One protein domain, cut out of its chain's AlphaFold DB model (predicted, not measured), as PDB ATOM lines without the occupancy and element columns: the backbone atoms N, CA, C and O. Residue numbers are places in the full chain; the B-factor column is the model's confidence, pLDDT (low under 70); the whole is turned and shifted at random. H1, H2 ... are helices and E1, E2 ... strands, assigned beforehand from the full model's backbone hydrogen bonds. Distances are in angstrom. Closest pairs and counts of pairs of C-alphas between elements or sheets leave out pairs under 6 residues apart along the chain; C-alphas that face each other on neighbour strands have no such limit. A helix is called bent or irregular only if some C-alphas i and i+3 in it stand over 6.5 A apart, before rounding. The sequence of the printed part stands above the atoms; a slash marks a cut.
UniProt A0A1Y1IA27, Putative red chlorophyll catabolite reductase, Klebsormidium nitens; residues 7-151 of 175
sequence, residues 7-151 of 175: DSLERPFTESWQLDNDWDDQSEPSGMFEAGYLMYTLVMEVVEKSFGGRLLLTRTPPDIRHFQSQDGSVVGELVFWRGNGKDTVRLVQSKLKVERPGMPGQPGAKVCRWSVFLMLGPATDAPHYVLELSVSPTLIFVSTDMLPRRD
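AT A GLANCE: This is residues 7 to 151 of the 175 residues of the protein "Putative red chlorophyll catabolite reductase" of Klebsormidium nitens (UniProt A0A1Y1IA27). A single twisted sheet of six strands forms a wall, with the long helix H1 running along one face and the other face bare of helices. Part of the unnamed first stretch, residues 13 to 23, runs beside H1 over that same face, the short helix H2 sits at the sheet's level next to E2, and residues 102 to 107 stick out. The printed part has 145 residues, with the named elements H1, H2, E1, E2, E3, E4, E5, E6 in that order along the chain; the sheet has the order E1, E2, E3, E4, E5, E6, with antiparallel neighbours throughout. The class is mixed, helices and strands, and the whole is compact, with a radius of gyration of the C-alphas of 16.8 A and spans of 55 by 37 by 27 A.

HOW THE PARTS SIT: Residues 7 to 31 hold no named element. H1, residues 32 to 54, is on the sheet of E1, residues 66 to 68, E2, residues 74 to 82, E3, residues 88 to 100, E4, residues 109 to 120, E5, residues 128 to 135, and E6, residues 140 to 147. This is two layers, a helix on one face of a sheet. H1's height over the sheet is 9.6 A; it lies over E3, E4 and E5 and runs along the strands, at 18 degrees to E5 on the local plane. Its closest C-alphas to E5 are those of Phe 33 and Val 135, 6.1 A apart. H1 has a kink of 53 degrees near residue 48 and is irregular, with C-alphas 50 and 53 8.0 A apart; 17 of its 19 O i to N i+4 pairs are within hydrogen-bond range. Residues 56 to 57 pair antiparallel with residues 81 to 82 of E2. H2, residues 62 to 65, too short for an O i to N i+4 pair, stands at the sheet's level; the C-alphas of Arg 65 and Leu 78, its closest to E2, are 4.7 A apart. H1 and H2 are apart. The six strands form a meander, each the antiparallel neighbour of the one before, and each successive two form a hairpin. Within hydrogen-bond range are N 67 and O 76 of E1 and E2, 2.9 A; N 79 and O 93 of E2 and E3, 2.8 A; N 96 and O 113 of E3 and E4, 2.8 A; N 114 and O 133 of E4 and E5, 2.8 A; and N 132 and O 143 of E5 and E6, 2.7 A. E1 and E6 are the edge strands.

IN THESE COORDINATES: H1 begins at C-alpha 32, (9.763, 25.617, 130.750), and is 32.4 A long; H2 is 4.9 A and E1 7.0 A. E2 is 26.7 A long. E3, the longest strand, begins at C-alpha 88, (11.115, 35.519, 100.053), and is 37.7 A long. E4 is 35.0 A, E5 23.3 A and E6 21.9 A, ending at C-alpha 147, (22.765, 35.253, 108.619).

THE WHOLE: The C-alphas farthest apart, those of Pro 104 and Ala 123, are 55.8 A apart. The printed part has no cut, and no link between named elements is long. The mean pLDDT of the printed part is 87.3; residues 7 to 10, 15 to 16 and 24 to 29 are under 70.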
ATOM      1  N   ASP A   7      -6.646  21.302  96.773       47.75
ATOM      2  CA  ASP A   7      -7.034  22.551  97.451       47.75
ATOM      3  C   ASP A   7      -6.224  22.849  98.732       47.75
ATOM      4  O   ASP A   7      -6.220  23.969  99.232       47.75
ATOM      5  N   SER A   8      -5.491  21.869  99.276       54.75
ATOM      6  CA  SER A   8      -4.645  22.042 100.471       54.75
ATOM      7  C   SER A   8      -3.347  22.834 100.239       54.75
ATOM      8  O   SER A   8      -2.648  23.154 101.199       54.75
ATOM      9  N   LEU A   9      -3.012  23.152  98.985       56.16
ATOM     10  CA  LEU A   9      -1.696  23.674  98.573       56.16
ATOM     11  C   LEU A   9      -1.659  25.180  98.347       56.16
ATOM     12  O   LEU A   9      -0.592  25.750  98.133       56.16
ATOM     13  N   GLU A  10      -2.822  25.810  98.412       63.22
ATOM     14  CA  GLU A  10      -2.967  27.261  98.426       63.22
ATOM     15  C   GLU A  10      -3.312  27.767  99.827       63.22
ATOM     16  O   GLU A  10      -3.690  28.925  99.980       63.22
ATOM     17  N   ARG A  11      -3.171  26.915 100.861       71.12
ATOM     18  CA  ARG A  11      -3.401  27.349 102.240       71.12
ATOM     19  C   ARG A  11      -2.430  28.490 102.559       71.12
ATOM     20  O   ARG A  11      -1.209  28.273 102.512       71.12
ATOM     21  N   PRO A  12      -2.956  29.695 102.839       76.31
ATOM     22  CA  PRO A  12      -2.127  30.811 103.238       76.31
ATOM     23  C   PRO A  12      -1.498  30.479 104.581       76.31
ATOM     24  O   PRO A  12      -2.074  29.747 105.383       76.31
ATOM     25  N   PHE A  13      -0.323  31.042 104.830       79.56
ATOM     26  CA  PHE A  13       0.353  30.920 106.116       79.56
ATOM     27  C   PHE A  13      -0.543  31.325 107.298       79.56
ATOM     28  O   PHE A  13      -0.429  30.751 108.373       79.56
ATOM     29  N   THR A  14      -1.470  32.260 107.077       70.12
ATOM     30  CA  THR A  14      -2.391  32.780 108.088       70.12
ATOM     31  C   THR A  14      -3.140  31.665 108.819       70.12
ATOM     32  O   THR A  14      -3.771  30.830 108.173       70.12
ATOM     33  N   GLU A  15      -3.029  31.637 110.151       63.94
ATOM     34  CA  GLU A  15      -3.640  30.639 111.058       63.94
ATOM     35  C   GLU A  15      -3.257  29.157 110.821       63.94
ATOM     36  O   GLU A  15      -3.733  28.276 111.535       63.94
ATOM     37  N   SER A  16      -2.380  28.841 109.860       66.44
ATOM     38  CA  SER A  16      -2.043  27.456 109.484       66.44
ATOM     39  C   SER A  16      -0.632  27.012 109.883       66.44
ATOM     40  O   SER A  16      -0.236  25.878 109.609       66.44
ATOM     41  N   TRP A  17       0.130  27.896 110.533       71.81
ATOM     42  CA  TRP A  17       1.527  27.670 110.921       71.81
ATOM     43  C   TRP A  17       1.721  27.046 112.301       71.81
ATOM     44  O   TRP A  17       2.860  26.751 112.678       71.81
ATOM     45  N   GLN A  18       0.634  26.881 113.054       79.12
ATOM     46  CA  GLN A  18       0.657  26.323 114.399       79.12
ATOM     47  C   GLN A  18       1.149  24.874 114.340       79.12
ATOM     48  O   GLN A  18       0.592  24.039 113.630       79.12
ATOM     49  N   LEU A  19       2.226  24.600 115.076       77.38
ATOM     50  CA  LEU A  19       2.649  23.242 115.399       77.38
ATOM     51  C   LEU A  19       2.107  22.949 116.790       77.38
ATOM     52  O   LEU A  19       2.350  23.747 117.693       77.38
ATOM     53  N   ASP A  20       1.390  21.841 116.965       72.56
ATOM     54  CA  ASP A  20       0.728  21.539 118.235       72.56
ATOM     55  C   ASP A  20       1.734  21.521 119.398       72.56
ATOM     56  O   ASP A  20       2.804  20.902 119.305       72.56
ATOM     57  N   ASN A  21       1.378  22.162 120.517       70.81
ATOM     58  CA  ASN A  21       2.048  21.923 121.793       70.81
ATOM     59  C   ASN A  21       1.523  20.606 122.381       70.81
ATOM     60  O   ASN A  21       0.572  20.589 123.155       70.81
ATOM     61  N   ASP A  22       2.115  19.490 121.967       72.81
ATOM     62  CA  ASP A  22       1.793  18.137 122.441       72.81
ATOM     63  C   ASP A  22       2.680  17.702 123.624       72.81
ATOM     64  O   ASP A  22       2.907  16.506 123.868       72.81
ATOM     65  N   TRP A  23       3.223  18.678 124.355       71.12
ATOM     66  CA  TRP A  23       3.826  18.434 125.652       71.12
ATOM     67  C   TRP A  23       2.736  18.319 126.706       71.12
ATOM     68  O   TRP A  23       1.845  19.156 126.815       71.12
ATOM     69  N   ASP A  24       2.809  17.243 127.483       63.41
ATOM     70  CA  ASP A  24       1.991  17.100 128.676       63.41
ATOM     71  C   ASP A  24       2.579  17.974 129.790       63.41
ATOM     72  O   ASP A  24       3.340  17.513 130.641       63.41
ATOM     73  N   ASP A  25       2.245  19.261 129.755       59.31
ATOM     74  CA  ASP A  25       2.661  20.230 130.770       59.31
ATOM     75  C   ASP A  25       2.011  19.938 132.143       59.31
ATOM     76  O   ASP A  25       2.474  20.438 133.166       59.31
ATOM     77  N   GLN A  26       0.988  19.068 132.217       55.00
ATOM     78  CA  GLN A  26       0.395  18.661 133.500       55.00
ATOM     79  C   GLN A  26       1.322  17.754 134.320       55.00
ATOM     80  O   GLN A  26       1.191  17.700 135.545       55.00
ATOM     81  N   SER A  27       2.265  17.061 133.673       56.84
ATOM     82  CA  SER A  27       3.270  16.229 134.344       56.84
ATOM     83  C   SER A  27       4.608  16.941 134.592       56.84
ATOM     84  O   SER A  27       5.462  16.384 135.282       56.84
ATOM     85  N   GLU A  28       4.789  18.178 134.108       64.56
ATOM     86  CA  GLU A  28       6.030  18.958 134.241       64.56
ATOM     87  C   GLU A  28       5.809  20.301 134.957       64.56
ATOM     88  O   GLU A  28       5.493  21.308 134.324       64.56
ATOM     89  N   PRO A  29       6.073  20.392 136.273       63.72
ATOM     90  CA  PRO A  29       5.816  21.607 137.051       63.72
ATOM     91  C   PRO A  29       6.776  22.768 136.737       63.72
ATOM     92  O   PRO A  29       6.671  23.827 137.349       63.72
ATOM     93  N   SER A  30       7.742  22.576 135.829       79.19
ATOM     94  CA  SER A  30       8.757  23.586 135.508       79.19
ATOM     95  C   SER A  30       8.209  24.769 134.705       79.19
ATOM     96  O   SER A  30       8.801  25.845 134.756       79.19
ATOM     97  N   GLY A  31       7.133  24.573 133.930       84.75
ATOM     98  CA  GLY A  31       6.609  25.573 132.987       84.75
ATOM     99  C   GLY A  31       7.569  25.933 131.841       84.75
ATOM    100  O   GLY A  31       7.276  26.824 131.047       84.75
ATOM    101  N   MET A  32       8.725  25.265 131.728       89.88
ATOM    102  CA  MET A  32       9.763  25.617 130.750       89.88
ATOM    103  C   MET A  32       9.323  25.320 129.314       89.88
ATOM    104  O   MET A  32       9.587  26.120 128.418       89.88
ATOM    105  N   PHE A  33       8.640  24.191 129.089       88.69
ATOM    106  CA  PHE A  33       8.112  23.811 127.772       88.69
ATOM    107  C   PHE A  33       7.040  24.788 127.292       88.69
ATOM    108  O   PHE A  33       7.147  25.283 126.170       88.69
ATOM    109  N   GLU A  34       6.097  25.147 128.165       88.56
ATOM    110  CA  GLU A  34       5.102  26.189 127.906       88.56
ATOM    111  C   GLU A  34       5.769  27.534 127.576       88.56
ATOM    112  O   GLU A  34       5.481  28.131 126.538       88.56
ATOM    113  N   ALA A  35       6.726  27.988 128.393       90.31
ATOM    114  CA  ALA A  35       7.452  29.233 128.145       90.31
ATOM    115  C   ALA A  35       8.179  29.221 126.789       90.31
ATOM    116  O   ALA A  35       8.100  30.184 126.026       90.31
ATOM    117  N   GLY A  36       8.846  28.117 126.450       91.50
ATOM    118  CA  GLY A  36       9.504  27.952 125.157       91.50
ATOM    119  C   GLY A  36       8.535  27.949 123.975       91.50
ATOM    120  O   GLY A  36       8.812  28.573 122.948       91.50
ATOM    121  N   TYR A  37       7.378  27.303 124.128       90.69
ATOM    122  CA  TYR A  37       6.325  27.305 123.118       90.69
ATOM    123  C   TYR A  37       5.732  28.706 122.909       90.69
ATOM    124  O   TYR A  37       5.507  29.117 121.768       90.69
ATOM    125  N   LEU A  38       5.553  29.486 123.980       91.50
ATOM    126  CA  LEU A  38       5.130  30.887 123.894       91.50
ATOM    127  C   LEU A  38       6.159  31.740 123.140       91.50
ATOM    128  O   LEU A  38       5.786  32.498 122.248       91.50
ATOM    129  N   MET A  39       7.455  31.584 123.436       93.44
ATOM    130  CA  MET A  39       8.525  32.287 122.711       93.44
ATOM    131  C   MET A  39       8.520  31.955 121.215       93.44
ATOM    132  O   MET A  39       8.625  32.857 120.384       93.44
ATOM    133  N   TYR A  40       8.364  30.675 120.869       93.62
ATOM    134  CA  TYR A  40       8.222  30.237 119.480       93.62
ATOM    135  C   TYR A  40       7.004  30.888 118.811       93.62
ATOM    136  O   TYR A  40       7.125  31.469 117.734       93.62
ATOM    137  N   THR A  41       5.847  30.840 119.471       92.31
ATOM    138  CA  THR A  41       4.576  31.372 118.956       92.31
ATOM    139  C   THR A  41       4.673  32.872 118.675       92.31
ATOM    140  O   THR A  41       4.314  33.304 117.583       92.31
ATOM    141  N   LEU A  42       5.261  33.655 119.588       93.62
ATOM    142  CA  LEU A  42       5.480  35.095 119.397       93.62
ATOM    143  C   LEU A  42       6.321  35.402 118.151       93.62
ATOM    144  O   LEU A  42       6.022  36.326 117.394       93.62
ATOM    145  N   VAL A  43       7.375  34.621 117.907       93.62
ATOM    146  CA  VAL A  43       8.203  34.786 116.703       93.62
ATOM    147  C   VAL A  43       7.389  34.465 115.455       93.62
ATOM    148  O   VAL A  43       7.459  35.194 114.463       93.62
ATOM    149  N   MET A  44       6.583  33.407 115.499       93.12
ATOM    150  CA  MET A  44       5.757  33.020 114.365       93.12
ATOM    151  C   MET A  44       4.648  34.031 114.051       93.12
ATOM    152  O   MET A  44       4.395  34.278 112.873       93.12
ATOM    153  N   GLU A  45       4.069  34.692 115.053       92.75
ATOM    154  CA  GLU A  45       3.134  35.811 114.861       92.75
ATOM    155  C   GLU A  45       3.802  36.995 114.138       92.75
ATOM    156  O   GLU A  45       3.220  37.607 113.237       92.75
ATOM    157  N   VAL A  46       5.060  37.308 114.476       93.69
ATOM    158  CA  VAL A  46       5.836  38.346 113.773       93.69
ATOM    159  C   VAL A  46       6.113  37.936 112.325       93.69
ATOM    160  O   VAL A  46       5.998  38.769 111.416       93.69
ATOM    161  N   VAL A  47       6.434  36.660 112.091       93.06
ATOM    162  CA  VAL A  47       6.622  36.105 110.742       93.06
ATOM    163  C   VAL A  47       5.319  36.172 109.946       93.06
ATOM    164  O   VAL A  47       5.340  36.605 108.797       93.06
ATOM    165  N   GLU A  48       4.183  35.823 110.544       91.31
ATOM    166  CA  GLU A  48       2.866  35.914 109.908       91.31
ATOM    167  C   GLU A  48       2.548  37.344 109.494       91.31
ATOM    168  O   GLU A  48       2.246  37.607 108.329       91.31
ATOM    169  N   LYS A  49       2.685  38.286 110.428       92.38
ATOM    170  CA  LYS A  49       2.416  39.701 110.180       92.38
ATOM    171  C   LYS A  49       3.297  40.269 109.066       92.38
ATOM    172  O   LYS A  49       2.835  41.086 108.272       92.38
ATOM    173  N   SER A  50       4.561  39.856 109.014       90.44
ATOM    174  CA  SER A  50       5.555  40.424 108.094       90.44
ATOM    175  C   SER A  50       5.578  39.731 106.726       90.44
ATOM    176  O   SER A  50       5.792  40.384 105.703       90.44
ATOM    177  N   PHE A  51       5.342  38.417 106.692       90.00
ATOM    178  CA  PHE A  51       5.564  37.565 105.520       90.00
ATOM    179  C   PHE A  51       4.359  36.700 105.130       90.00
ATOM    180  O   PHE A  51       4.372  36.127 104.040       90.00
ATOM    181  N   GLY A  52       3.307  36.614 105.949       87.69
ATOM    182  CA  GLY A  52       2.208  35.660 105.769       87.69
ATOM    183  C   GLY A  52       1.526  35.746 104.401       87.69
ATOM    184  O   GLY A  52       1.305  34.724 103.758       87.69
ATOM    185  N   GLY A  53       1.315  36.959 103.878       88.31
ATOM    186  CA  GLY A  53       0.733  37.172 102.543       88.31
ATOM    187  C   GLY A  53       1.620  36.743 101.362       88.31
ATOM    188  O   GLY A  53       1.195  36.834 100.212       88.31
ATOM    189  N   ARG A  54       2.861  36.312 101.617       87.44
ATOM    190  CA  ARG A  54       3.838  35.881 100.601       87.44
ATOM    191  C   ARG A  54       4.230  34.412 100.749       87.44
ATOM    192  O   ARG A  54       4.981  33.919  99.909       87.44
ATOM    193  N   LEU A  55       3.756  33.742 101.798       91.00
ATOM    194  CA  LEU A  55       4.106  32.369 102.141       91.00
ATOM    195  C   LEU A  55       2.936  31.432 101.841       91.00
ATOM    196  O   LEU A  55       1.814  31.633 102.299       91.00
ATOM    197  N   LEU A  56       3.228  30.386 101.075       89.25
ATOM    198  CA  LEU A  56       2.278  29.343 100.706       89.25
ATOM    199  C   LEU A  56       2.793  27.991 101.177       89.25
ATOM    200  O   LEU A  56       3.981  27.693 101.033       89.25
ATOM    201  N   LEU A  57       1.905  27.155 101.707       84.88
ATOM    202  CA  LEU A  57       2.270  25.811 102.138       84.88
ATOM    203  C   LEU A  57       2.827  24.989 100.967       84.88
ATOM    204  O   LEU A  57       2.312  25.034  99.850       84.88
ATOM    205  N   THR A  58       3.889  24.219 101.204       81.19
ATOM    206  CA  THR A  58       4.447  23.322 100.178       81.19
ATOM    207  C   THR A  58       4.089  21.861 100.407       81.19
ATOM    208  O   THR A  58       3.729  21.446 101.511       81.19
ATOM    209  N   ARG A  59       4.232  21.059  99.342       75.25
ATOM    210  CA  ARG A  59       4.209  19.595  99.431       75.25
ATOM    211  C   ARG A  59       5.500  19.101 100.075       75.25
ATOM    212  O   ARG A  59       6.473  18.830  99.376       75.25
ATOM    213  N   THR A  60       5.482  18.944 101.389       76.12
ATOM    214  CA  THR A  60       6.417  18.054 102.077       76.12
ATOM    215  C   THR A  60       5.851  16.632 102.014       76.12
ATOM    216  O   THR A  60       4.687  16.451 102.380       76.12
ATOM    217  N   PRO A  61       6.614  15.623 101.551       82.56
ATOM    218  CA  PRO A  61       6.211  14.224 101.664       82.56
ATOM    219  C   PRO A  61       5.786  13.883 103.106       82.56
ATOM    220  O   PRO A  61       6.425  14.376 104.039       82.56
ATOM    221  N   PRO A  62       4.711  13.103 103.330       82.44
ATOM    222  CA  PRO A  62       4.189  12.859 104.678       82.44
ATOM    223  C   PRO A  62       5.213  12.260 105.651       82.44
ATOM    224  O   PRO A  62       5.225  12.625 106.819       82.44
ATOM    225  N   ASP A  63       6.086  11.394 105.142       84.44
ATOM    226  CA  ASP A  63       7.203  10.746 105.840       84.44
ATOM    227  C   ASP A  63       8.350  11.702 106.205       84.44
ATOM    228  O   ASP A  63       9.164  11.395 107.069       84.44
ATOM    229  N   ILE A  64       8.408  12.870 105.562       85.50
ATOM    230  CA  ILE A  64       9.323  13.961 105.913       85.50
ATOM    231  C   ILE A  64       8.623  14.971 106.829       85.50
ATOM    232  O   ILE A  64       9.253  15.526 107.727       85.50
ATOM    233  N   ARG A  65       7.324  15.219 106.613       87.31
ATOM    234  CA  ARG A  65       6.536  16.159 107.422       87.31
ATOM    235  C   ARG A  65       6.407  15.688 108.862       87.31
ATOM    236  O   ARG A  65       6.422  16.530 109.748       87.31
ATOM    237  N   HIS A  66       6.268  14.384 109.068       90.25
ATOM    238  CA  HIS A  66       6.232  13.766 110.380       90.25
ATOM    239  C   HIS A  66       7.103  12.513 110.364       90.25
ATOM    240  O   HIS A  66       6.906  11.627 109.532       90.25
ATOM    241  N   PHE A  67       8.051  12.433 111.288       90.50
ATOM    242  CA  PHE A  67       8.945  11.291 111.420       90.50
ATOM    243  C   PHE A  67       9.106  10.902 112.884       90.50
ATOM    244  O   PHE A  67       9.042  11.736 113.784       90.50
ATOM    245  N   GLN A  68       9.330   9.614 113.121       94.44
ATOM    246  CA  GLN A  68       9.449   9.057 114.461       94.44
ATOM    247  C   GLN A  68      10.514   7.955 114.484       94.44
ATOM    248  O   GLN A  68      10.655   7.199 113.520       94.44
ATOM    249  N   SER A  69      11.279   7.863 115.573       93.38
ATOM    250  CA  SER A  69      12.195   6.740 115.802       93.38
ATOM    251  C   SER A  69      11.429   5.435 116.052       93.38
ATOM    252  O   SER A  69      10.279   5.440 116.480       93.38
ATOM    253  N   GLN A  70      12.074   4.287 115.823       93.31
ATOM    254  CA  GLN A  70      11.433   2.973 116.008       93.31
ATOM    255  C   GLN A  70      10.928   2.734 117.439       93.31
ATOM    256  O   GLN A  70       9.921   2.063 117.631       93.31
ATOM    257  N   ASP A  71      11.632   3.276 118.432       90.62
ATOM    258  CA  ASP A  71      11.281   3.188 119.851       90.62
ATOM    259  C   ASP A  71      10.331   4.307 120.311       90.62
ATOM    260  O   ASP A  71       9.987   4.380 121.487       90.62
ATOM    261  N   GLY A  72       9.932   5.200 119.401       90.69
ATOM    262  CA  GLY A  72       9.064   6.340 119.675       90.69
ATOM    263  C   GLY A  72       9.695   7.464 120.494       90.69
ATOM    264  O   GLY A  72       9.023   8.456 120.761       90.69
ATOM    265  N   SER A  73      10.970   7.338 120.862       91.06
ATOM    266  CA  SER A  73      11.661   8.284 121.735       91.06
ATOM    267  C   SER A  73      12.004   9.627 121.091       91.06
ATOM    268  O   SER A  73      12.355  10.585 121.782       91.06
ATOM    269  N   VAL A  74      11.926   9.701 119.764       92.19
ATOM    270  CA  VAL A  74      12.108  10.919 118.984       92.19
ATOM    271  C   VAL A  74      10.925  11.065 118.046       92.19
ATOM    272  O   VAL A  74      10.669  10.171 117.243       92.19
ATOM    273  N   VAL A  75      10.241  12.199 118.123       93.38
ATOM    274  CA  VAL A  75       9.162  12.599 117.215       93.38
ATOM    275  C   VAL A  75       9.549  13.937 116.608       93.38
ATOM    276  O   VAL A  75       9.938  14.854 117.326       93.38
ATOM    277  N   GLY A  76       9.474  14.057 115.291       92.75
ATOM    278  CA  GLY A  76       9.828  15.274 114.584       92.75
ATOM    279  C   GLY A  76       8.773  15.684 113.576       92.75
ATOM    280  O   GLY A  76       8.127  14.847 112.946       92.75
ATOM    281  N   GLU A  77       8.634  16.991 113.415       92.62
ATOM    282  CA  GLU A  77       7.775  17.618 112.427       92.62
ATOM    283  C   GLU A  77       8.579  18.633 111.614       92.62
ATOM    284  O   GLU A  77       9.396  19.377 112.163       92.62
ATOM    285  N   LEU A  78       8.351  18.670 110.300       92.19
ATOM    286  CA  LEU A  78       9.039  19.571 109.379       92.19
ATOM    287  C   LEU A  78       8.060  20.155 108.361       92.19
ATOM    288  O   LEU A  78       7.445  19.447 107.558       92.19
ATOM    289  N   VAL A  79       7.946  21.477 108.355       90.38
ATOM    290  CA  VAL A  79       7.046  22.212 107.470       90.38
ATOM    291  C   VAL A  79       7.842  23.196 106.630       90.38
ATOM    292  O   VAL A  79       8.687  23.948 107.115       90.38
ATOM    293  N   PHE A  80       7.555  23.186 105.335       91.31
ATOM    294  CA  PHE A  80       8.147  24.094 104.370       91.31
ATOM    295  C   PHE A  80       7.065  24.996 103.785       91.31
ATOM    296  O   PHE A  80       6.031  24.518 103.303       91.31
ATOM    297  N   TRP A  81       7.361  26.287 103.732       92.31
ATOM    298  CA  TRP A  81       6.529  27.301 103.102       92.31
ATOM    299  C   TRP A  81       7.304  27.949 101.976       92.31
ATOM    300  O   TRP A  81       8.428  28.412 102.155       92.31
ATOM    301  N   ARG A  82       6.712  27.978 100.794       92.38
ATOM    302  CA  ARG A  82       7.287  28.590  99.608       92.38
ATOM    303  C   ARG A  82       6.969  30.077  99.635       92.38
ATOM    304  O   ARG A  82       5.807  30.451  99.749       92.38
ATOM    305  N   GLY A  83       8.002  30.895  99.478       91.94
ATOM    306  CA  GLY A  83       7.842  32.318  99.210       91.94
ATOM    307  C   GLY A  83       7.586  32.606  97.727       91.94
ATOM    308  O   GLY A  83       7.583  31.710  96.881       91.94
ATOM    309  N   ASN A  84       7.417  33.874  97.371       89.75
ATOM    310  CA  ASN A  84       7.178  34.290  95.982       89.75
ATOM    311  C   ASN A  84       8.415  34.191  95.054       89.75
ATOM    312  O   ASN A  84       8.309  34.489  93.864       89.75
ATOM    313  N   GLY A  85       9.587  33.825  95.585       88.69
ATOM    314  CA  GLY A  85      10.852  33.687  94.855       88.69
ATOM    315  C   GLY A  85      11.574  35.001  94.537       88.69
ATOM    316  O   GLY A  85      12.718  34.962  94.093       88.69
ATOM    317  N   LYS A  86      10.947  36.159  94.775       90.81
ATOM    318  CA  LYS A  86      11.546  37.485  94.571       90.81
ATOM    319  C   LYS A  86      12.164  38.017  95.855       90.81
ATOM    320  O   LYS A  86      13.372  38.208  95.918       90.81
ATOM    321  N   ASP A  87      11.341  38.248  96.872       88.81
ATOM    322  CA  ASP A  87      11.765  38.811  98.161       88.81
ATOM    323  C   ASP A  87      11.887  37.742  99.255       88.81
ATOM    324  O   ASP A  87      12.695  37.879 100.167       88.81
ATOM    325  N   THR A  88      11.154  36.639  99.115       92.75
ATOM    326  CA  THR A  88      11.115  35.519 100.053       92.75
ATOM    327  C   THR A  88      11.244  34.235  99.255       92.75
ATOM    328  O   THR A  88      10.471  33.988  98.329       92.75
ATOM    329  N   VAL A  89      12.220  33.401  99.598       92.94
ATOM    330  CA  VAL A  89      12.428  32.100  98.953       92.94
ATOM    331  C   VAL A  89      11.638  31.034  99.690       92.94
ATOM    332  O   VAL A  89      10.866  30.290  99.077       92.94
ATOM    333  N   ARG A  90      11.834  30.943 101.007       94.56
ATOM    334  CA  ARG A  90      11.285  29.853 101.809       94.56
ATOM    335  C   ARG A  90      11.272  30.199 103.288       94.56
ATOM    336  O   ARG A  90      12.183  30.857 103.769       94.56
ATOM    337  N   LEU A  91      10.290  29.670 104.000       95.31
ATOM    338  CA  LEU A  91      10.330  29.514 105.447       95.31
ATOM    339  C   LEU A  91      10.365  28.017 105.765       95.31
ATOM    340  O   LEU A  91       9.593  27.236 105.204       95.31
ATOM    341  N   VAL A  92      11.279  27.619 106.639       94.94
ATOM    342  CA  VAL A  92      11.363  26.275 107.211       94.94
ATOM    343  C   VAL A  92      10.958  26.375 108.671       94.94
ATOM    344  O   VAL A  92      11.497  27.207 109.396       94.94
ATOM    345  N   GLN A  93      10.026  25.533 109.093       93.50
ATOM    346  CA  GLN A  93       9.678  25.340 110.492       93.50
ATOM    347  C   GLN A  93       9.932  23.889 110.853       93.50
ATOM    348  O   GLN A  93       9.567  22.992 110.091       93.50
ATOM    349  N   SER A  94      10.508  23.644 112.019       93.44
ATOM    350  CA  SER A  94      10.596  22.291 112.550       93.44
ATOM    351  C   SER A  94      10.336  22.246 114.036       93.44
ATOM    352  O   SER A  94      10.657  23.187 114.763       93.44
ATOM    353  N   LYS A  95       9.840  21.098 114.474       93.62
ATOM    354  CA  LYS A  95       9.718  20.719 115.872       93.62
ATOM    355  C   LYS A  95      10.369  19.356 116.060       93.62
ATOM    356  O   LYS A  95      10.206  18.473 115.224       93.62
ATOM    357  N   LEU A  96      11.109  19.180 117.144       93.81
ATOM    358  CA  LEU A  96      11.697  17.904 117.527       93.81
ATOM    359  C   LEU A  96      11.441  17.665 119.008       93.81
ATOM    360  O   LEU A  96      11.918  18.412 119.856       93.81
ATOM    361  N   LYS A  97      10.719  16.599 119.314       92.75
ATOM    362  CA  LYS A  97      10.472  16.098 120.657       92.75
ATOM    363  C   LYS A  97      11.355  14.885 120.898       92.75
ATOM    364  O   LYS A  97      11.352  13.940 120.116       92.75
ATOM    365  N   VAL A  98      12.118  14.928 121.982       92.38
ATOM    366  CA  VAL A  98      12.946  13.825 122.460       92.38
ATOM    367  C   VAL A  98      12.513  13.497 123.875       92.38
ATOM    368  O   VAL A  98      12.603  14.342 124.764       92.38
ATOM    369  N   GLU A  99      12.090  12.259 124.084       91.06
ATOM    370  CA  GLU A  99      11.719  11.731 125.387       91.06
ATOM    371  C   GLU A  99      12.298  10.328 125.537       91.06
ATOM    372  O   GLU A  99      11.871   9.371 124.891       91.06
ATOM    373  N   ARG A 100      13.340  10.218 126.361       88.94
ATOM    374  CA  ARG A 100      14.039   8.963 126.631       88.94
ATOM    375  C   ARG A 100      14.127   8.715 128.129       88.94
ATOM    376  O   ARG A 100      14.609   9.595 128.848       88.94
ATOM    377  N   PRO A 101      13.736   7.521 128.603       86.56
ATOM    378  CA  PRO A 101      13.957   7.149 129.989       86.56
ATOM    379  C   PRO A 101      15.459   7.054 130.273       86.56
ATOM    380  O   PRO A 101      16.264   6.746 129.390       86.56
ATOM    381  N   GLY A 102      15.833   7.319 131.523       83.75
ATOM    382  CA  GLY A 102      17.197   7.078 131.981       83.75
ATOM    383  C   GLY A 102      17.535   5.588 131.983       83.75
ATOM    384  O   GLY A 102      16.658   4.730 132.085       83.75
ATOM    385  N   MET A 103      18.827   5.288 131.912       82.38
ATOM    386  CA  MET A 103      19.374   3.950 132.149       82.38
ATOM    387  C   MET A 103      20.150   3.947 133.476       82.38
ATOM    388  O   MET A 103      20.485   5.020 133.983       82.38
ATOM    389  N   PRO A 104      20.465   2.787 134.080       86.38
ATOM    390  CA  PRO A 104      21.308   2.751 135.275       86.38
ATOM    391  C   PRO A 104      22.620   3.525 135.059       86.38
ATOM    392  O   PRO A 104      23.427   3.170 134.204       86.38
ATOM    393  N   GLY A 105      22.812   4.611 135.814       83.38
ATOM    394  CA  GLY A 105      23.976   5.499 135.691       83.38
ATOM    395  C   GLY A 105      23.902   6.558 134.579       83.38
ATOM    396  O   GLY A 105      24.871   7.290 134.402       83.38
ATOM    397  N   GLN A 106      22.787   6.676 133.849       79.81
ATOM    398  CA  GLN A 106      22.576   7.696 132.817       79.81
ATOM    399  C   GLN A 106      21.230   8.411 133.012       79.81
ATOM    400  O   GLN A 106      20.188   7.749 133.033       79.81
ATOM    401  N   PRO A 107      21.213   9.751 133.134       82.88
ATOM    402  CA  PRO A 107      19.961  10.490 133.212       82.88
ATOM    403  C   PRO A 107      19.161  10.324 131.915       82.88
ATOM    404  O   PRO A 107      19.728  10.185 130.830       82.88
ATOM    405  N   GLY A 108      17.833  10.334 132.038       87.62
ATOM    406  CA  GLY A 108      16.948  10.412 130.878       87.62
ATOM    407  C   GLY A 108      17.093  11.746 130.149       87.62
ATOM    408  O   GLY A 108      17.763  12.665 130.622       87.62
ATOM    409  N   ALA A 109      16.437  11.864 129.001       86.81
ATOM    410  CA  ALA A 109      16.407  13.095 128.226       86.81
ATOM    411  C   ALA A 109      14.964  13.495 127.944       86.81
ATOM    412  O   ALA A 109      14.195  12.697 127.414       86.81
ATOM    413  N   LYS A 110      14.627  14.744 128.259       90.75
ATOM    414  CA  LYS A 110      13.367  15.370 127.868       90.75
ATOM    415  C   LYS A 110      13.700  16.716 127.247       90.75
ATOM    416  O   LYS A 110      14.137  17.627 127.948       90.75
ATOM    417  N   VAL A 111      13.612  16.790 125.925       91.88
ATOM    418  CA  VAL A 111      13.994  17.977 125.159       91.88
ATOM    419  C   VAL A 111      12.965  18.239 124.072       91.88
ATOM    420  O   VAL A 111      12.624  17.338 123.312       91.88
ATOM    421  N   CYS A 112      12.523  19.486 123.964       92.50
ATOM    422  CA  CYS A 112      11.856  19.993 122.777       92.50
ATOM    423  C   CYS A 112      12.797  20.919 122.030       92.50
ATOM    424  O   CYS A 112      13.533  21.684 122.647       92.50
ATOM    425  N   ARG A 113      12.743  20.905 120.707       94.94
ATOM    426  CA  ARG A 113      13.357  21.929 119.881       94.94
ATOM    427  C   ARG A 113      12.340  22.478 118.903       94.94
ATOM    428  O   ARG A 113      11.724  21.698 118.189       94.94
ATOM    429  N   TRP A 114      12.247  23.796 118.812       95.62
ATOM    430  CA  TRP A 114      11.595  24.490 117.709       95.62
ATOM    431  C   TRP A 114      12.645  25.242 116.906       95.62
ATOM    432  O   TRP A 114      13.518  25.890 117.482       95.62
ATOM    433  N   SER A 115      12.558  25.170 115.582       95.75
ATOM    434  CA  SER A 115      13.463  25.899 114.698       95.75
ATOM    435  C   SER A 115      12.688  26.605 113.602       95.75
ATOM    436  O   SER A 115      11.737  26.060 113.040       95.75
ATOM    437  N   VAL A 116      13.125  27.817 113.292       96.69
ATOM    438  CA  VAL A 116      12.572  28.675 112.252       96.69
ATOM    439  C   VAL A 116      13.726  29.152 111.395       96.69
ATOM    440  O   VAL A 116      14.689  29.717 111.907       96.69
ATOM    441  N   PHE A 117      13.630  28.945 110.085       97.31
ATOM    442  CA  PHE A 117      14.612  29.464 109.147       97.31
ATOM    443  C   PHE A 117      13.934  30.158 107.971       97.31
ATOM    444  O   PHE A 117      13.281  29.522 107.143       97.31
ATOM    445  N   LEU A 118      14.083  31.479 107.906       97.00
ATOM    446  CA  LEU A 118      13.520  32.328 106.867       97.00
ATOM    447  C   LEU A 118      14.605  32.717 105.861       97.00
ATOM    448  O   LEU A 118      15.533  33.472 106.158       97.00
ATOM    449  N   MET A 119      14.440  32.227 104.636       96.75
ATOM    450  CA  MET A 119      15.311  32.499 103.503       96.75
ATOM    451  C   MET A 119      14.696  33.577 102.606       96.75
ATOM    452  O   MET A 119      13.616  33.398 102.033       96.75
ATOM    453  N   LEU A 120      15.416  34.683 102.443       96.00
ATOM    454  CA  LEU A 120      15.049  35.819 101.598       96.00
ATOM    455  C   LEU A 120      15.549  35.654 100.159       96.00
ATOM    456  O   LEU A 120      16.532  34.967  99.889       96.00
ATOM    457  N   GLY A 121      14.838  36.284  99.230       94.38
ATOM    458  CA  GLY A 121      15.125  36.241  97.800       94.38
ATOM    459  C   GLY A 121      16.114  37.305  97.327       94.38
ATOM    460  O   GLY A 121      16.573  38.136  98.115       94.38
ATOM    461  N   PRO A 122      16.478  37.273  96.036       94.75
ATOM    462  CA  PRO A 122      17.497  38.151  95.461       94.75
ATOM    463  C   PRO A 122      17.037  39.602  95.273       94.75
ATOM    464  O   PRO A 122      17.854  40.453  94.946       94.75
ATOM    465  N   ALA A 123      15.747  39.915  95.455       94.56
ATOM    466  CA  ALA A 123      15.235  41.285  95.331       94.56
ATOM    467  C   ALA A 123      15.636  42.207  96.501       94.56
ATOM    468  O   ALA A 123      15.283  43.382  96.510       94.56
ATOM    469  N   THR A 124      16.329  41.672  97.502       92.81
ATOM    470  CA  THR A 124      16.859  42.396  98.656       92.81
ATOM    471  C   THR A 124      18.214  41.806  99.017       92.81
ATOM    472  O   THR A 124      18.470  40.643  98.705       92.81
ATOM    473  N   ASP A 125      19.051  42.571  99.714       92.69
ATOM    474  CA  ASP A 125      20.302  42.104 100.315       92.69
ATOM    475  C   ASP A 125      20.170  41.793 101.812       92.69
ATOM    476  O   ASP A 125      21.110  41.280 102.408       92.69
ATOM    477  N   ALA A 126      19.000  42.023 102.424       94.19
ATOM    478  CA  ALA A 126      18.759  41.777 103.850       94.19
ATOM    479  C   ALA A 126      19.176  40.354 104.287       94.19
ATOM    480  O   ALA A 126      19.057  39.421 103.492       94.19
ATOM    481  N   PRO A 127      19.669  40.142 105.512       96.00
ATOM    482  CA  PRO A 127      20.125  38.830 105.972       96.00
ATOM    483  C   PRO A 127      18.989  37.794 106.005       96.00
ATOM    484  O   PRO A 127      17.805  38.134 106.058       96.00
ATOM    485  N   HIS A 128      19.335  36.505 105.973       96.75
ATOM    486  CA  HIS A 128      18.385  35.461 106.374       96.75
ATOM    487  C   HIS A 128      18.134  35.536 107.880       96.75
ATOM    488  O   HIS A 128      18.935  36.111 108.605       96.75
ATOM    489  N   TYR A 129      17.056  34.927 108.366       96.06
ATOM    490  CA  TYR A 129      16.776  34.871 109.801       96.06
ATOM    491  C   TYR A 129      16.694  33.429 110.277       96.06
ATOM    492  O   TYR A 129      15.971  32.632 109.676       96.06
ATOM    493  N   VAL A 130      17.411  33.106 111.353       96.81
ATOM    494  CA  VAL A 130      17.359  31.805 112.020       96.81
ATOM    495  C   VAL A 130      17.010  31.976 113.494       96.81
ATOM    496  O   VAL A 130      17.534  32.862 114.168       96.81
ATOM    497  N   LEU A 131      16.152  31.088 113.983       96.12
ATOM    498  CA  LEU A 131      15.868  30.877 115.394       96.12
ATOM    499  C   LEU A 131      15.885  29.379 115.681       96.12
ATOM    500  O   LEU A 131      15.243  28.600 114.982       96.12
ATOM    501  N   GLU A 132      16.552  28.997 116.756       96.56
ATOM    502  CA  GLU A 132      16.444  27.692 117.385       96.56
ATOM    503  C   GLU A 132      16.182  27.874 118.879       96.56
ATOM    504  O   GLU A 132      16.949  28.517 119.596       96.56
ATOM    505  N   LEU A 133      15.099  27.273 119.353       95.62
ATOM    506  CA  LEU A 133      14.728  27.193 120.758       95.62
ATOM    507  C   LEU A 133      14.836  25.738 121.180       95.62
ATOM    508  O   LEU A 133      14.082  24.913 120.682       95.62
ATOM    509  N   SER A 134      15.772  25.412 122.068       95.31
ATOM    510  CA  SER A 134      15.886  24.080 122.669       95.31
ATOM    511  C   SER A 134      15.521  24.156 124.144       95.31
ATOM    512  O   SER A 134      16.097  24.937 124.891       95.31
ATOM    513  N   VAL A 135      14.569  23.344 124.572       93.94
ATOM    514  CA  VAL A 135      13.930  23.437 125.881       93.94
ATOM    515  C   VAL A 135      14.005  22.103 126.583       93.94
ATOM    516  O   VAL A 135      13.764  21.064 125.979       93.94
ATOM    517  N   SER A 136      14.330  22.144 127.865       91.75
ATOM    518  CA  SER A 136      14.342  21.009 128.781       91.75
ATOM    519  C   SER A 136      13.632  21.404 130.082       91.75
ATOM    520  O   SER A 136      13.379  22.593 130.284       91.75
ATOM    521  N   PRO A 137      13.392  20.473 131.023       88.69
ATOM    522  CA  PRO A 137      12.764  20.804 132.305       88.69
ATOM    523  C   PRO A 137      13.523  21.835 133.157       88.69
ATOM    524  O   PRO A 137      12.982  22.335 134.137       88.69
ATOM    525  N   THR A 138      14.787  22.129 132.837       89.44
ATOM    526  CA  THR A 138      15.659  22.978 133.673       89.44
ATOM    527  C   THR A 138      16.296  24.149 132.932       89.44
ATOM    528  O   THR A 138      16.866  25.030 133.571       89.44
ATOM    529  N   LEU A 139      16.228  24.168 131.601       91.62
ATOM    530  CA  LEU A 139      16.941  25.136 130.773       91.62
ATOM    531  C   LEU A 139      16.188  25.380 129.469       91.62
ATOM    532  O   LEU A 139      15.772  24.426 128.806       91.62
ATOM    533  N   ILE A 140      16.127  26.650 129.076       92.75
ATOM    534  CA  ILE A 140      15.806  27.090 127.720       92.75
ATOM    535  C   ILE A 140      17.093  27.633 127.103       92.75
ATOM    536  O   ILE A 140      17.719  28.543 127.639       92.75
ATOM    537  N   PHE A 141      17.489  27.060 125.975       94.38
ATOM    538  CA  PHE A 141      18.575  27.538 125.136       94.38
ATOM    539  C   PHE A 141      17.989  28.225 123.906       94.38
ATOM    540  O   PHE A 141      17.214  27.621 123.161       94.38
ATOM    541  N   VAL A 142      18.378  29.480 123.699       93.75
ATOM    542  CA  VAL A 142      17.949  30.305 122.570       93.75
ATOM    543  C   VAL A 142      19.162  30.586 121.699       93.75
ATOM    544  O   VAL A 142      20.153  31.132 122.173       93.75
ATOM    545  N   SER A 143      19.072  30.241 120.421       93.62
ATOM    546  CA  SER A 143      20.040  30.635 119.403       93.62
ATOM    547  C   SER A 143      19.300  31.366 118.299       93.62
ATOM    548  O   SER A 143      18.403  30.805 117.679       93.62
ATOM    549  N   THR A 144      19.653  32.618 118.043       94.00
ATOM    550  CA  THR A 144      19.039  33.421 116.983       94.00
ATOM    551  C   THR A 144      20.113  34.219 116.268       94.00
ATOM    552  O   THR A 144      21.033  34.721 116.908       94.00
ATOM    553  N   ASP A 145      20.000  34.339 114.947       93.81
ATOM    554  CA  ASP A 145      20.939  35.129 114.152       93.81
ATOM    555  C   ASP A 145      20.280  35.672 112.876       93.81
ATOM    556  O   ASP A 145      19.279  35.149 112.371       93.81
ATOM    557  N   MET A 146      20.880  36.732 112.351       94.94
ATOM    558  CA  MET A 146      20.616  37.305 111.046       94.94
ATOM    559  C   MET A 146      21.756  36.926 110.097       94.94
ATOM    560  O   MET A 146      22.719  37.672 109.953       94.94
ATOM    561  N   LEU A 147      21.661  35.772 109.432       95.38
ATOM    562  CA  LEU A 147      22.765  35.253 108.619       95.38
ATOM    563  C   LEU A 147      23.054  36.178 107.418       95.38
ATOM    564  O   LEU A 147      22.173  36.373 106.565       95.38
ATOM    565  N   PRO A 148      24.280  36.716 107.299       95.81
ATOM    566  CA  PRO A 148      24.631  37.678 106.271       95.81
ATOM    567  C   PRO A 148      24.698  36.995 104.905       95.81
ATOM    568  O   PRO A 148      25.132  35.850 104.778       95.81
ATOM    569  N   ARG A 149      24.292  37.715 103.856       96.00
ATOM    570  CA  ARG A 149      24.330  37.210 102.467       96.00
ATOM    571  C   ARG A 149      25.432  37.819 101.615       96.00
ATOM    572  O   ARG A 149      25.537  37.516 100.428       96.00
ATOM    573  N   ARG A 150      26.246  38.676 102.221       96.12
ATOM    574  CA  ARG A 150      27.418  39.295 101.614       96.12
ATOM    575  C   ARG A 150      28.640  38.999 102.462       96.12
ATOM    576  O   ARG A 150      28.534  38.790 103.669       96.12
ATOM    577  N   ASP A 151      29.794  39.006 101.810       96.19
ATOM    578  CA  ASP A 151      31.076  38.923 102.496       96.19
ATOM    579  C   ASP A 151      31.250  40.152 103.400       96.19
ATOM    580  O   ASP A 151      31.321  41.288 102.928       96.19
TER     581      ASP A 151